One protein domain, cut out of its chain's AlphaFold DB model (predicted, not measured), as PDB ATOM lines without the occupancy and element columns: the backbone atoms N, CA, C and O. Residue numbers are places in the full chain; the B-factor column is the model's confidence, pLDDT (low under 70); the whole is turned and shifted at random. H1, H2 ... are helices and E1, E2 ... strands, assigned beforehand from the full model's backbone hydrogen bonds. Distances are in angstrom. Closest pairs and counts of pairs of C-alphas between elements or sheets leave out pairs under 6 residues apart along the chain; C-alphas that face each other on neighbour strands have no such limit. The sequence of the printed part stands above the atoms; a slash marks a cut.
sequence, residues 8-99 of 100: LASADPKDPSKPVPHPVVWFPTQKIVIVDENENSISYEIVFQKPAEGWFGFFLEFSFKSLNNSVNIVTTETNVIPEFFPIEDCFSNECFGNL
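Overview. This is residues 8 to 99 of the 100 residues of the protein "Autocrine proliferation repressor A-like" of Brachionus plicatilis (UniProt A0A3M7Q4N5). This is a thin, open frame of separate strand pairs: a slender two-stranded ribbon, in which E5 runs on into E6 and the chain folds back as E7 and E8, reaches from the middle toward one end, where the separate hairpin of E3 and E4 also lies. At the other end is a small sheet of E2, E1 and E9, with the short helix H1 leading into E9. The printed part has 92 residues, with nine named strands and one named helix in the order E1 E2 E3 E4 E5 E6 E7 E8 H1 E9; the class is mostly strand. The sheet E2 E1 E9 is mixed, and the three two-stranded sheets are antiparallel. The whole is elongated, spanning 54 by 33 by 27 A, and only just loose, close to extended, with a radius of gyration of the C-alphas of 18.3 A.

Arrangement. Start at E1, residues 8 to 12, and E2, residues 15 to 21, an antiparallel hairpin with N 10 and O 20 2.9 A apart. E9, residues 96 to 98, is parallel to E1 at 49 degrees; the C-alphas of 9 and 98 face each other at 5.6 A, but no N and O are within hydrogen-bond range. The pairing is staggered: E1 pairs with E9 over residues 8 to 9 and with E2 over 9 to 12. Look next at the hairpin of E3, residues 34 to 38, and E4, residues 41 to 45, antiparallel, with N 43 and O 36 2.8 A apart. E5, residues 55 to 58, is antiparallel to E8, residues 79 to 82; N 58 and O 79 are 2.8 A apart. E5 runs on into E6, residues 61 to 65, at 13 degrees, and E6 forms a hairpin with E7, residues 71 to 75, where N 62 and O 74 are 2.8 A apart. E3 and E6 are apart. H1, residues 92 to 95, is not on the sheet of E2, E1 and E9, and is too short for any O i to N i+4 pair.

Along the chain. Find C-alpha 8 at (5.251, -30.341, 25.852), where E1 begins; it is 12.6 A long and E2 is 13.4 A. From C-alpha 34 at (-24.238, -27.971, 14.273), E3 runs 13.3 A, and E4 is 13.0 A. E6 is 13.3 A and E7 12.9 A. E9 ends at C-alpha 98, (11.205, -27.799, 26.264).

Size, cuts and confidence. The C-alphas of Asp 15 and Glu 39 are the two farthest apart, at 56.7 A. The printed part has no cut. The link from E2 to E3, residues 22 to 33, is long. Residues 37 to 42 and 88 to 94, of which 92 to 94 belong to H1, stand free. Mean pLDDT of the printed part is 76.0; residues 8 to 9, 22 to 23, 30 to 32 and 82 to 99 are under 70.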
ATOM      1  N   LEU A   8       4.750 -31.479  25.092       61.72
ATOM      2  CA  LEU A   8       5.251 -30.341  25.852       61.72
ATOM      3  C   LEU A   8       5.615 -30.783  27.271       61.72
ATOM      4  O   LEU A   8       4.776 -31.318  28.003       61.72
ATOM      5  N   ALA A   9       6.862 -30.540  27.660       66.19
ATOM      6  CA  ALA A   9       7.343 -30.746  29.019       66.19
ATOM      7  C   ALA A   9       7.790 -29.414  29.635       66.19
ATOM      8  O   ALA A   9       8.337 -28.553  28.944       66.19
ATOM      9  N   SER A  10       7.558 -29.260  30.938       70.12
ATOM     10  CA  SER A  10       8.083 -28.170  31.765       70.12
ATOM     11  C   SER A  10       9.086 -28.717  32.779       70.12
ATOM     12  O   SER A  10       9.072 -29.909  33.078       70.12
ATOM     13  N   ALA A  11       9.938 -27.867  33.345       74.94
ATOM     14  CA  ALA A  11      10.808 -28.271  34.449       74.94
ATOM     15  C   ALA A  11       9.984 -28.674  35.691       74.94
ATOM     16  O   ALA A  11       8.974 -28.036  36.003       74.94
ATOM     17  N   ASP A  12      10.395 -29.732  36.400       77.62
ATOM     18  CA  ASP A  12       9.773 -30.142  37.663       77.62
ATOM     19  C   ASP A  12       9.957 -29.023  38.706       77.62
ATOM     20  O   ASP A  12      11.094 -28.629  38.985       77.62
ATOM     21  N   PRO A  13       8.878 -28.528  39.344       79.00
ATOM     22  CA  PRO A  13       8.979 -27.521  40.399       79.00
ATOM     23  C   PRO A  13       9.859 -27.936  41.588       79.00
ATOM     24  O   PRO A  13      10.348 -27.077  42.320       79.00
ATOM     25  N   LYS A  14      10.027 -29.244  41.824       85.94
ATOM     26  CA  LYS A  14      10.833 -29.802  42.922       85.94
ATOM     27  C   LYS A  14      12.269 -30.114  42.509       85.94
ATOM     28  O   LYS A  14      13.137 -30.189  43.376       85.94
ATOM     29  N   ASP A  15      12.507 -30.321  41.219       85.31
ATOM     30  CA  ASP A  15      13.817 -30.637  40.656       85.31
ATOM     31  C   ASP A  15      13.911 -30.092  39.221       85.31
ATOM     32  O   ASP A  15      13.642 -30.818  38.263       85.31
ATOM     33  N   PRO A  16      14.333 -28.827  39.044       82.31
ATOM     34  CA  PRO A  16      14.338 -28.169  37.738       82.31
ATOM     35  C   PRO A  16      15.167 -28.874  36.652       82.31
ATOM     36  O   PRO A  16      15.056 -28.529  35.479       82.31
ATOM     37  N   SER A  17      16.003 -29.856  37.018       82.00
ATOM     38  CA  SER A  17      16.767 -30.675  36.072       82.00
ATOM     39  C   SER A  17      15.940 -31.771  35.384       82.00
ATOM     40  O   SER A  17      16.409 -32.374  34.416       82.00
ATOM     41  N   LYS A  18      14.719 -32.044  35.861       81.25
ATOM     42  CA  LYS A  18      13.843 -33.097  35.335       81.25
ATOM     43  C   LYS A  18      12.672 -32.511  34.546       81.25
ATOM     44  O   LYS A  18      11.986 -31.629  35.059       81.25
ATOM     45  N   PRO A  19      12.379 -33.022  33.338       77.50
ATOM     46  CA  PRO A  19      11.166 -32.662  32.619       77.50
ATOM     47  C   PRO A  19       9.956 -33.391  33.215       77.50
ATOM     48  O   PRO A  19       9.982 -34.605  33.424       77.50
ATOM     49  N   VAL A  20       8.867 -32.661  33.431       79.25
ATOM     50  CA  VAL A  20       7.542 -33.197  33.756       79.25
ATOM     51  C   VAL A  20       6.551 -32.820  32.657       79.25
ATOM     52  O   VAL A  20       6.686 -31.751  32.057       79.25
ATOM     53  N   PRO A  21       5.547 -33.666  32.361       73.12
ATOM     54  CA  PRO A  21       4.487 -33.296  31.432       73.12
ATOM     55  C   PRO A  21       3.825 -31.990  31.875       73.12
ATOM     56  O   PRO A  21       3.396 -31.877  33.026       73.12
ATOM     57  N   HIS A  22       3.740 -31.012  30.972       68.88
ATOM     58  CA  HIS A  22       3.028 -29.779  31.278       68.88
ATOM     59  C   HIS A  22       1.520 -30.079  31.354       68.88
ATOM     60  O   HIS A  22       0.968 -30.627  30.393       68.88
ATOM     61  N   PRO A  23       0.831 -29.776  32.471       68.94
ATOM     62  CA  PRO A  23      -0.589 -30.071  32.594       68.94
ATOM     63  C   PRO A  23      -1.395 -29.190  31.634       68.94
ATOM     64  O   PRO A  23      -1.416 -27.969  31.765       68.94
ATOM     65  N   VAL A  24      -2.095 -29.814  30.684       71.06
ATOM     66  CA  VAL A  24      -3.051 -29.118  29.813       71.06
ATOM     67  C   VAL A  24      -4.425 -29.157  30.474       71.06
ATOM     68  O   VAL A  24      -4.997 -30.229  30.669       71.06
ATOM     69  N   VAL A  25      -4.947 -27.985  30.838       70.50
ATOM     70  CA  VAL A  25      -6.295 -27.851  31.398       70.50
ATOM     71  C   VAL A  25      -7.293 -27.675  30.256       70.50
ATOM     72  O   VAL A  25      -7.222 -26.704  29.506       70.50
ATOM     73  N   TRP A  26      -8.228 -28.617  30.132       76.25
ATOM     74  CA  TRP A  26      -9.291 -28.584  29.130       76.25
ATOM     75  C   TRP A  26     -10.549 -27.942  29.704       76.25
ATOM     76  O   TRP A  26     -11.012 -28.325  30.779       76.25
ATOM     77  N   PHE A  27     -11.121 -26.985  28.975       74.88
ATOM     78  CA  PHE A  27     -12.355 -26.316  29.370       74.88
ATOM     79  C   PHE A  27     -13.509 -26.765  28.469       74.88
ATOM     80  O   PHE A  27     -13.338 -26.797  27.246       74.88
ATOM     81  N   PRO A  28     -14.689 -27.085  29.033       76.06
ATOM     82  CA  PRO A  28     -15.853 -27.411  28.226       76.06
ATOM     83  C   PRO A  28     -16.251 -26.190  27.396       76.06
ATOM     84  O   PRO A  28     -16.332 -25.068  27.902       76.06
ATOM     85  N   THR A  29     -16.514 -26.408  26.112       71.19
ATOM     86  CA  THR A  29     -17.022 -25.353  25.242       71.19
ATOM     87  C   THR A  29     -18.546 -25.362  25.254       71.19
ATOM     88  O   THR A  29     -19.170 -26.407  25.112       71.19
ATOM     89  N   GLN A  30     -19.156 -24.186  25.411       64.38
ATOM     90  CA  GLN A  30     -20.603 -23.999  25.233       64.38
ATOM     91  C   GLN A  30     -20.969 -23.721  23.766       64.38
ATOM     92  O   GLN A  30     -22.077 -23.271  23.475       64.38
ATOM     93  N   LYS A  31     -20.026 -23.905  22.832       66.88
ATOM     94  CA  LYS A  31     -20.278 -23.630  21.422       66.88
ATOM     95  C   LYS A  31     -21.355 -24.550  20.873       66.88
ATOM     96  O   LYS A  31     -21.409 -25.737  21.180       66.88
ATOM     97  N   ILE A  32     -22.182 -23.961  20.021       66.50
ATOM     98  CA  ILE A  32     -23.212 -24.673  19.281       66.50
ATOM     99  C   ILE A  32     -22.498 -25.623  18.324       66.50
ATOM    100  O   ILE A  32     -21.783 -25.181  17.424       66.50
ATOM    101  N   VAL A  33     -22.679 -26.918  18.552       77.69
ATOM    102  CA  VAL A  33     -22.344 -27.949  17.575       77.69
ATOM    103  C   VAL A  33     -23.510 -28.007  16.600       77.69
ATOM    104  O   VAL A  33     -24.653 -28.206  17.016       77.69
ATOM    105  N   ILE A  34     -23.236 -27.784  15.319       79.00
ATOM    106  CA  ILE A  34     -24.238 -27.971  14.273       79.00
ATOM    107  C   ILE A  34     -24.350 -29.475  14.052       79.00
ATOM    108  O   ILE A  34     -23.343 -30.140  13.812       79.00
ATOM    109  N   VAL A  35     -25.565 -29.999  14.181       83.94
ATOM    110  CA  VAL A  35     -25.867 -31.412  13.963       83.94
ATOM    111  C   VAL A  35     -26.707 -31.516  12.701       83.94
ATOM    112  O   VAL A  35     -27.789 -30.936  12.638       83.94
ATOM    113  N   ASP A  36     -26.194 -32.245  11.717       87.81
ATOM    114  CA  ASP A  36     -26.942 -32.649  10.529       87.81
ATOM    115  C   ASP A  36     -27.081 -34.171  10.545       87.81
ATOM    116  O   ASP A  36     -26.095 -34.905  10.460       87.81
ATOM    117  N   GLU A  37     -28.307 -34.644  10.732       89.50
ATOM    118  CA  GLU A  37     -28.636 -36.059  10.847       89.50
ATOM    119  C   GLU A  37     -29.506 -36.469   9.661       89.50
ATOM    120  O   GLU A  37     -30.568 -35.899   9.411       89.50
ATOM    121  N   ASN A  38     -29.052 -37.489   8.939       89.75
ATOM    122  CA  ASN A  38     -29.839 -38.179   7.924       89.75
ATOM    123  C   ASN A  38     -29.984 -39.661   8.298       89.75
ATOM    124  O   ASN A  38     -29.412 -40.121   9.282       89.75
ATOM    125  N   GLU A  39     -30.725 -40.427   7.495       89.38
ATOM    126  CA  GLU A  39     -31.031 -41.838   7.789       89.38
ATOM    127  C   GLU A  39     -29.789 -42.732   7.989       89.38
ATOM    128  O   GLU A  39     -29.889 -43.769   8.642       89.38
ATOM    129  N   ASN A  40     -28.621 -42.340   7.465       90.94
ATOM    130  CA  ASN A  40     -27.410 -43.165   7.452       90.94
ATOM    131  C   ASN A  40     -26.230 -42.578   8.241       90.94
ATOM    132  O   ASN A  40     -25.254 -43.289   8.487       90.94
ATOM    133  N   SER A  41     -26.258 -41.293   8.596       85.94
ATOM    134  CA  SER A  41     -25.115 -40.619   9.214       85.94
ATOM    135  C   SER A  41     -25.526 -39.406  10.037       85.94
ATOM    136  O   SER A  41     -26.420 -38.660   9.639       85.94
ATOM    137  N   ILE A  42     -24.782 -39.169  11.117       84.44
ATOM    138  CA  ILE A  42     -24.832 -37.936  11.903       84.44
ATOM    139  C   ILE A  42     -23.521 -37.182  11.676       84.44
ATOM    140  O   ILE A  42     -22.440 -37.721  11.929       84.44
ATOM    141  N   SER A  43     -23.625 -35.943  11.217       86.75
ATOM    142  CA  SER A  43     -22.511 -35.023  11.012       86.75
ATOM    143  C   SER A  43     -22.510 -33.968  12.110       86.75
ATOM    144  O   SER A  43     -23.540 -33.360  12.396       86.75
ATOM    145  N   TYR A  44     -21.341 -33.739  12.708       82.38
ATOM    146  CA  TYR A  44     -21.126 -32.717  13.728       82.38
ATOM    147  C   TYR A  44     -20.139 -31.684  13.196       82.38
ATOM    148  O   TYR A  44     -19.014 -32.037  12.836       82.38
ATOM    149  N   GLU A  45     -20.532 -30.414  13.181       84.56
ATOM    150  CA  GLU A  45     -19.665 -29.311  12.777       84.56
ATOM    151  C   GLU A  45     -19.492 -28.307  13.918       84.56
ATOM    152  O   GLU A  45     -20.440 -27.909  14.602       84.56
ATOM    153  N   ILE A  46     -18.245 -27.886  14.119       80.19
ATOM    154  CA  ILE A  46     -17.878 -26.831  15.053       80.19
ATOM    155  C   ILE A  46     -16.809 -25.951  14.418       80.19
ATOM    156  O   ILE A  46     -15.854 -26.437  13.813       80.19
ATOM    157  N   VAL A  47     -16.959 -24.638  14.582       81.38
ATOM    158  CA  VAL A  47     -16.034 -23.658  14.010       81.38
ATOM    159  C   VAL A  47     -15.346 -22.878  15.123       81.38
ATOM    160  O   VAL A  47     -15.976 -22.274  16.003       81.38
ATOM    161  N   PHE A  48     -14.018 -22.864  15.074       78.44
ATOM    162  CA  PHE A  48     -13.171 -22.058  15.942       78.44
ATOM    163  C   PHE A  48     -12.457 -20.990  15.126       78.44
ATOM    164  O   PHE A  48     -11.965 -21.257  14.034       78.44
ATOM    165  N   GLN A  49     -12.403 -19.769  15.661       80.06
ATOM    166  CA  GLN A  49     -11.479 -18.779  15.131       80.06
ATOM    167  C   GLN A  49     -10.067 -19.186  15.538       80.06
ATOM    168  O   GLN A  49      -9.851 -19.611  16.675       80.06
ATOM    169  N   LYS A  50      -9.121 -19.062  14.602       76.56
ATOM    170  CA  LYS A  50      -7.700 -19.258  14.890       76.56
ATOM    171  C   LYS A  50      -7.299 -18.310  16.035       76.56
ATOM    172  O   LYS A  50      -7.660 -17.132  15.966       76.56
ATOM    173  N   PRO A  51      -6.580 -18.788  17.067       74.00
ATOM    174  CA  PRO A  51      -6.097 -17.912  18.126       74.00
ATOM    175  C   PRO A  51      -5.111 -16.883  17.555       74.00
ATOM    176  O   PRO A  51      -4.319 -17.209  16.670       74.00
ATOM    177  N   ALA A  52      -5.182 -15.647  18.055       76.56
ATOM    178  CA  ALA A  52      -4.229 -14.589  17.717       76.56
ATOM    179  C   ALA A  52      -2.896 -14.734  18.466       76.56
ATOM    180  O   ALA A  52      -1.903 -14.183  18.019       76.56
ATOM    181  N   GLU A  53      -2.898 -15.444  19.597       74.56
ATOM    182  CA  GLU A  53      -1.709 -15.780  20.377       74.56
ATOM    183  C   GLU A  53      -1.877 -17.187  20.972       74.56
ATOM    184  O   GLU A  53      -2.963 -17.558  21.434       74.56
ATOM    185  N   GLY A  54      -0.796 -17.969  20.989       72.50
ATOM    186  CA  GLY A  54      -0.765 -19.300  21.602       72.50
ATOM    187  C   GLY A  54      -1.314 -20.415  20.706       72.50
ATOM    188  O   GLY A  54      -1.366 -20.307  19.480       72.50
ATOM    189  N   TRP A  55      -1.653 -21.554  21.316       76.12
ATOM    190  CA  TRP A  55      -2.162 -22.726  20.599       76.12
ATOM    191  C   TRP A  55      -3.598 -23.023  20.988       76.12
ATOM    192  O   TRP A  55      -3.980 -22.902  22.151       76.12
ATOM    193  N   PHE A  56      -4.375 -23.485  20.013       78.94
ATOM    194  CA  PHE A  56      -5.735 -23.935  20.243       78.94
ATOM    195  C   PHE A  56      -5.805 -25.458  20.157       78.94
ATOM    196  O   PHE A  56      -5.581 -26.032  19.096       78.94
ATOM    197  N   GLY A  57      -6.102 -26.114  21.276       81.94
ATOM    198  CA  GLY A  57      -6.362 -27.548  21.322       81.94
ATOM    199  C   GLY A  57      -7.857 -27.835  21.436       81.94
ATOM    200  O   GLY A  57      -8.560 -27.129  22.157       81.94
ATOM    201  N   PHE A  58      -8.339 -28.895  20.794       82.81
ATOM    202  CA  PHE A  58      -9.694 -29.400  21.007       82.81
ATOM    203  C   PHE A  58      -9.782 -30.914  20.795       82.81
ATOM    204  O   PHE A  58      -9.006 -31.510  20.052       82.81
ATOM    205  N   PHE A  59     -10.771 -31.529  21.426       85.12
ATOM    206  CA  PHE A  59     -11.246 -32.876  21.129       85.12
ATOM    207  C   PHE A  59     -12.773 -32.862  21.209       85.12
ATOM    208  O   PHE A  59     -13.356 -31.962  21.819       85.12
ATOM    209  N   LEU A  60     -13.422 -33.828  20.568       83.19
ATOM    210  CA  LEU A  60     -14.865 -34.005  20.673       83.19
ATOM    211  C   LEU A  60     -15.145 -35.110  21.684       83.19
ATOM    212  O   LEU A  60     -14.562 -36.190  21.601       83.19
ATOM    213  N   GLU A  61     -16.034 -34.824  22.628       85.88
ATOM    214  CA  GLU A  61     -16.565 -35.799  23.573       85.88
ATOM    215  C   GLU A  61     -18.042 -36.028  23.264       85.88
ATOM    216  O   GLU A  61     -18.853 -35.102  23.296       85.88
ATOM    217  N   PHE A  62     -18.388 -37.272  22.961       83.38
ATOM    218  CA  PHE A  62     -19.752 -37.694  22.695       83.38
ATOM    219  C   PHE A  62     -20.267 -38.518  23.865       83.38
ATOM    220  O   PHE A  62     -19.605 -39.453  24.314       83.38
ATOM    221  N   SER A  63     -21.471 -38.192  24.326       85.56
ATOM    222  CA  SER A  63     -22.167 -38.931  25.378       85.56
ATOM    223  C   SER A  63     -23.388 -39.631  24.796       85.56
ATOM    224  O   SER A  63     -24.346 -38.982  24.379       85.56
ATOM    225  N   PHE A  64     -23.381 -40.961  24.804       82.81
ATOM    226  CA  PHE A  64     -24.489 -41.787  24.332       82.81
ATOM    227  C   PHE A  64     -25.178 -42.461  25.513       82.81
ATOM    228  O   PHE A  64     -24.530 -43.118  26.331       82.81
ATOM    229  N   LYS A  65     -26.507 -42.350  25.593       84.12
ATOM    230  CA  LYS A  65     -27.280 -43.165  26.536       84.12
ATOM    231  C   LYS A  65     -27.183 -44.626  26.115       84.12
ATOM    232  O   LYS A  65     -27.458 -44.962  24.967       84.12
ATOM    233  N   SER A  66     -26.798 -45.483  27.046       80.56
ATOM    234  CA  SER A  66     -26.721 -46.923  26.846       80.56
ATOM    235  C   SER A  66     -27.830 -47.642  27.619       80.56
ATOM    236  O   SER A  66     -28.683 -47.021  28.260       80.56
ATOM    237  N   LEU A  67     -27.835 -48.973  27.542       83.69
ATOM    238  CA  LEU A  67     -28.758 -49.810  28.301       83.69
ATOM    239  C   LEU A  67     -28.563 -49.575  29.812       83.69
ATOM    240  O   LEU A  67     -27.472 -49.238  30.282       83.69
ATOM    241  N   ASN A  68     -29.636 -49.750  30.584       82.06
ATOM    242  CA  ASN A  68     -29.643 -49.615  32.046       82.06
ATOM    243  C   ASN A  68     -29.216 -48.231  32.584       82.06
ATOM    244  O   ASN A  68     -28.550 -48.160  33.613       82.06
ATOM    245  N   ASN A  69     -29.596 -47.131  31.918       79.25
ATOM    246  CA  ASN A  69     -29.262 -45.754  32.335       79.25
ATOM    247  C   ASN A  69     -27.752 -45.450  32.437       79.25
ATOM    248  O   ASN A  69     -27.367 -44.442  33.029       79.25
ATOM    249  N   SER A  70     -26.890 -46.283  31.854       86.19
ATOM    250  CA  SER A  70     -25.461 -45.980  31.749       86.19
ATOM    251  C   SER A  70     -25.192 -44.986  30.610       86.19
ATOM    252  O   SER A  70     -25.984 -44.870  29.671       86.19
ATOM    253  N   VAL A  71     -24.093 -44.234  30.701       87.69
ATOM    254  CA  VAL A  71     -23.661 -43.282  29.665       87.69
ATOM    255  C   VAL A  71     -22.321 -43.746  29.114       87.69
ATOM    256  O   VAL A  71     -21.351 -43.860  29.860       87.69
ATOM    257  N   ASN A  72     -22.276 -44.016  27.813       84.19
ATOM    258  CA  ASN A  72     -21.035 -44.270  27.096       84.19
ATOM    259  C   ASN A  72     -20.435 -42.935  26.673       84.19
ATOM    260  O   ASN A  72     -21.096 -42.157  25.985       84.19
ATOM    261  N   ILE A  73     -19.186 -42.702  27.062       87.69
ATOM    262  CA  ILE A  73     -18.431 -41.508  26.688       87.69
ATOM    263  C   ILE A  73     -17.366 -41.923  25.677       87.69
ATOM    264  O   ILE A  73     -16.596 -42.851  25.925       87.69
ATOM    265  N   VAL A  74     -17.338 -41.245  24.532       84.94
ATOM    266  CA  VAL A  74     -16.340 -41.447  23.478       84.94
ATOM    267  C   VAL A  74     -15.634 -40.126  23.222       84.94
ATOM    268  O   VAL A  74     -16.280 -39.140  22.880       84.94
ATOM    269  N   THR A  75     -14.310 -40.116  23.348       85.06
ATOM    270  CA  THR A  75     -13.465 -38.953  23.056       85.06
ATOM    271  C   THR A  75     -12.645 -39.190  21.795       85.06
ATOM    272  O   THR A  75     -12.042 -40.255  21.641       85.06
ATOM    273  N   THR A  76     -12.587 -38.205  20.901       84.69
ATOM    274  CA  THR A  76     -11.690 -38.251  19.737       84.69
ATOM    275  C   THR A  76     -10.235 -38.025  20.143       84.69
ATOM    276  O   THR A  76      -9.943 -37.600  21.261       84.69
ATOM    277  N   GLU A  77      -9.308 -38.238  19.207       81.88
ATOM    278  CA  GLU A  77      -7.941 -37.741  19.367       81.88
ATOM    279  C   GLU A  77      -7.934 -36.208  19.539       81.88
ATOM    280  O   GLU A  77      -8.799 -35.493  19.014       81.88
ATOM    281  N   THR A  78      -6.950 -35.711  20.290       82.00
ATOM    282  CA  THR A  78      -6.716 -34.278  20.476       82.00
ATOM    283  C   THR A  78      -6.157 -33.667  19.199       82.00
ATOM    284  O   THR A  78      -5.137 -34.111  18.676       82.00
ATOM    285  N   ASN A  79      -6.789 -32.594  18.743       79.00
ATOM    286  CA  ASN A  79      -6.348 -31.784  17.620       79.00
ATOM    287  C   ASN A  79      -5.748 -30.485  18.151       79.00
ATOM    288  O   ASN A  79      -6.342 -29.839  19.012       79.00
ATOM    289  N   VAL A  80      -4.583 -30.094  17.638       76.94
ATOM    290  CA  VAL A  80      -3.899 -28.855  18.026       76.94
ATOM    291  C   VAL A  80      -3.690 -27.998  16.784       76.94
ATOM    292  O   VAL A  80      -3.119 -28.453  15.796       76.94
ATOM    293  N   ILE A  81      -4.150 -26.755  16.847       75.62
ATOM    294  CA  ILE A  81      -3.969 -25.724  15.830       75.62
ATOM    295  C   ILE A  81      -2.999 -24.689  16.411       75.62
ATOM    296  O   ILE A  81      -3.420 -23.806  17.169       75.62
ATOM    297  N   PRO A  82      -1.695 -24.804  16.117       67.75
ATOM    298  CA  PRO A  82      -0.732 -23.803  16.531       67.75
ATOM    299  C   PRO A  82      -0.822 -22.559  15.638       67.75
ATOM    300  O   PRO A  82      -1.151 -22.641  14.452       67.75
ATOM    301  N   GLU A  83      -0.480 -21.395  16.186       63.75
ATOM    302  CA  GLU A  83      -0.200 -20.217  15.363       63.75
ATOM    303  C   GLU A  83       1.118 -20.381  14.588       63.75
ATOM    304  O   GLU A  83       1.165 -20.098  13.388       63.75
ATOM    305  N   PHE A  84       2.129 -20.929  15.275       63.94
ATOM    306  CA  PHE A  84       3.452 -21.301  14.778       63.94
ATOM    307  C   PHE A  84       3.821 -22.677  15.340       63.94
ATOM    308  O   PHE A  84       3.645 -22.922  16.537       63.94
ATOM    309  N   PHE A  85       4.338 -23.582  14.505       61.31
ATOM    310  CA  PHE A  85       4.883 -24.838  15.018       61.31
ATOM    311  C   PHE A  85       6.154 -24.533  15.827       61.31
ATOM    312  O   PHE A  85       7.037 -23.846  15.319       61.31
ATOM    313  N   PRO A  86       6.266 -25.018  17.074       55.88
ATOM    314  CA  PRO A  86       7.414 -24.724  17.944       55.88
ATOM    315  C   PRO A  86       8.693 -25.467  17.546       55.88
ATOM    316  O   PRO A  86       9.748 -25.210  18.115       55.88
ATOM    317  N   ILE A  87       8.588 -26.433  16.636       60.50
ATOM    318  CA  ILE A  87       9.683 -27.291  16.194       60.50
ATOM    319  C   ILE A  87       9.610 -27.383  14.674       60.50
ATOM    320  O   ILE A  87       8.512 -27.438  14.107       60.50
ATOM    321  N   GLU A  88      10.777 -27.410  14.031       64.81
ATOM    322  CA  GLU A  88      10.894 -27.829  12.635       64.81
ATOM    323  C   GLU A  88      10.371 -29.265  12.473       64.81
ATOM    324  O   GLU A  88      10.172 -29.987  13.454       64.81
ATOM    325  N   ASP A  89      10.101 -29.677  11.234       62.72
ATOM    326  CA  ASP A  89       9.644 -31.034  10.934       62.72
ATOM    327  C   ASP A  89      10.576 -32.069  11.580       62.72
ATOM    328  O   ASP A  89      11.728 -32.224  11.188       62.72
ATOM    329  N   CYS A  90      10.056 -32.764  12.588       64.69
ATOM    330  CA  CYS A  90      10.796 -33.689  13.437       64.69
ATOM    331  C   CYS A  90      10.158 -35.080  13.400       64.69
ATOM    332  O   CYS A  90       8.970 -35.229  13.080       64.69
ATOM    333  N   PHE A  91      10.921 -36.105  13.794       64.50
ATOM    334  CA  PHE A  91      10.411 -37.469  13.926       64.50
ATOM    335  C   PHE A  91      10.786 -38.111  15.267       64.50
ATOM    336  O   PHE A  91      11.937 -38.094  15.696       64.50
ATOM    337  N   SER A  92       9.810 -38.769  15.908       64.88
ATOM    338  CA  SER A  92      10.021 -39.566  17.125       64.88
ATOM    339  C   SER A  92      10.687 -38.750  18.251       64.88
ATOM    340  O   SER A  92      10.151 -37.723  18.663       64.88
ATOM    341  N   ASN A  93      11.851 -39.179  18.740       62.62
ATOM    342  CA  ASN A  93      12.599 -38.534  19.822       62.62
ATOM    343  C   ASN A  93      13.072 -37.108  19.491       62.62
ATOM    344  O   ASN A  93      13.427 -36.367  20.402       62.62
ATOM    345  N   GLU A  94      13.063 -36.715  18.217       64.44
ATOM    346  CA  GLU A  94      13.394 -35.353  17.784       64.44
ATOM    347  C   GLU A  94      12.234 -34.369  18.022       64.44
ATOM    348  O   GLU A  94      12.438 -33.162  17.991       64.44
ATOM    349  N   CYS A  95      11.018 -34.860  18.308       63.28
ATOM    350  CA  CYS A  95       9.835 -34.037  18.592       63.28
ATOM    351  C   CYS A  95       9.643 -33.706  20.078       63.28
ATOM    352  O   CYS A  95       8.512 -33.569  20.557       63.28
ATOM    353  N   PHE A  96      10.741 -33.586  20.823       60.31
ATOM    354  CA  PHE A  96      10.708 -33.198  22.227       60.31
ATOM    355  C   PHE A  96      11.063 -31.715  22.368       60.31
ATOM    356  O   PHE A  96      12.202 -31.314  22.137       60.31
ATOM    357  N   GLY A  97      10.074 -30.893  22.721       58.50
ATOM    358  CA  GLY A  97      10.252 -29.462  22.961       58.50
ATOM    359  C   GLY A  97      10.247 -29.153  24.456       58.50
ATOM    360  O   GLY A  97       9.365 -29.615  25.180       58.50
ATOM    361  N   ASN A  98      11.206 -28.347  24.909       54.84
ATOM    362  CA  ASN A  98      11.205 -27.799  26.264       54.84
ATOM    363  C   ASN A  98      10.467 -26.457  26.266       54.84
ATOM    364  O   ASN A  98      10.817 -25.562  25.495       54.84
ATOM    365  N   LEU A  99       9.472 -26.305  27.143       46.66
ATOM    366  CA  LEU A  99       8.959 -24.986  27.512       46.66
ATOM    367  C   LEU A  99       9.976 -24.348  28.465       46.66
ATOM    368  O   LEU A  99      10.150 -24.835  29.583       46.66
TER     369      LEU A  99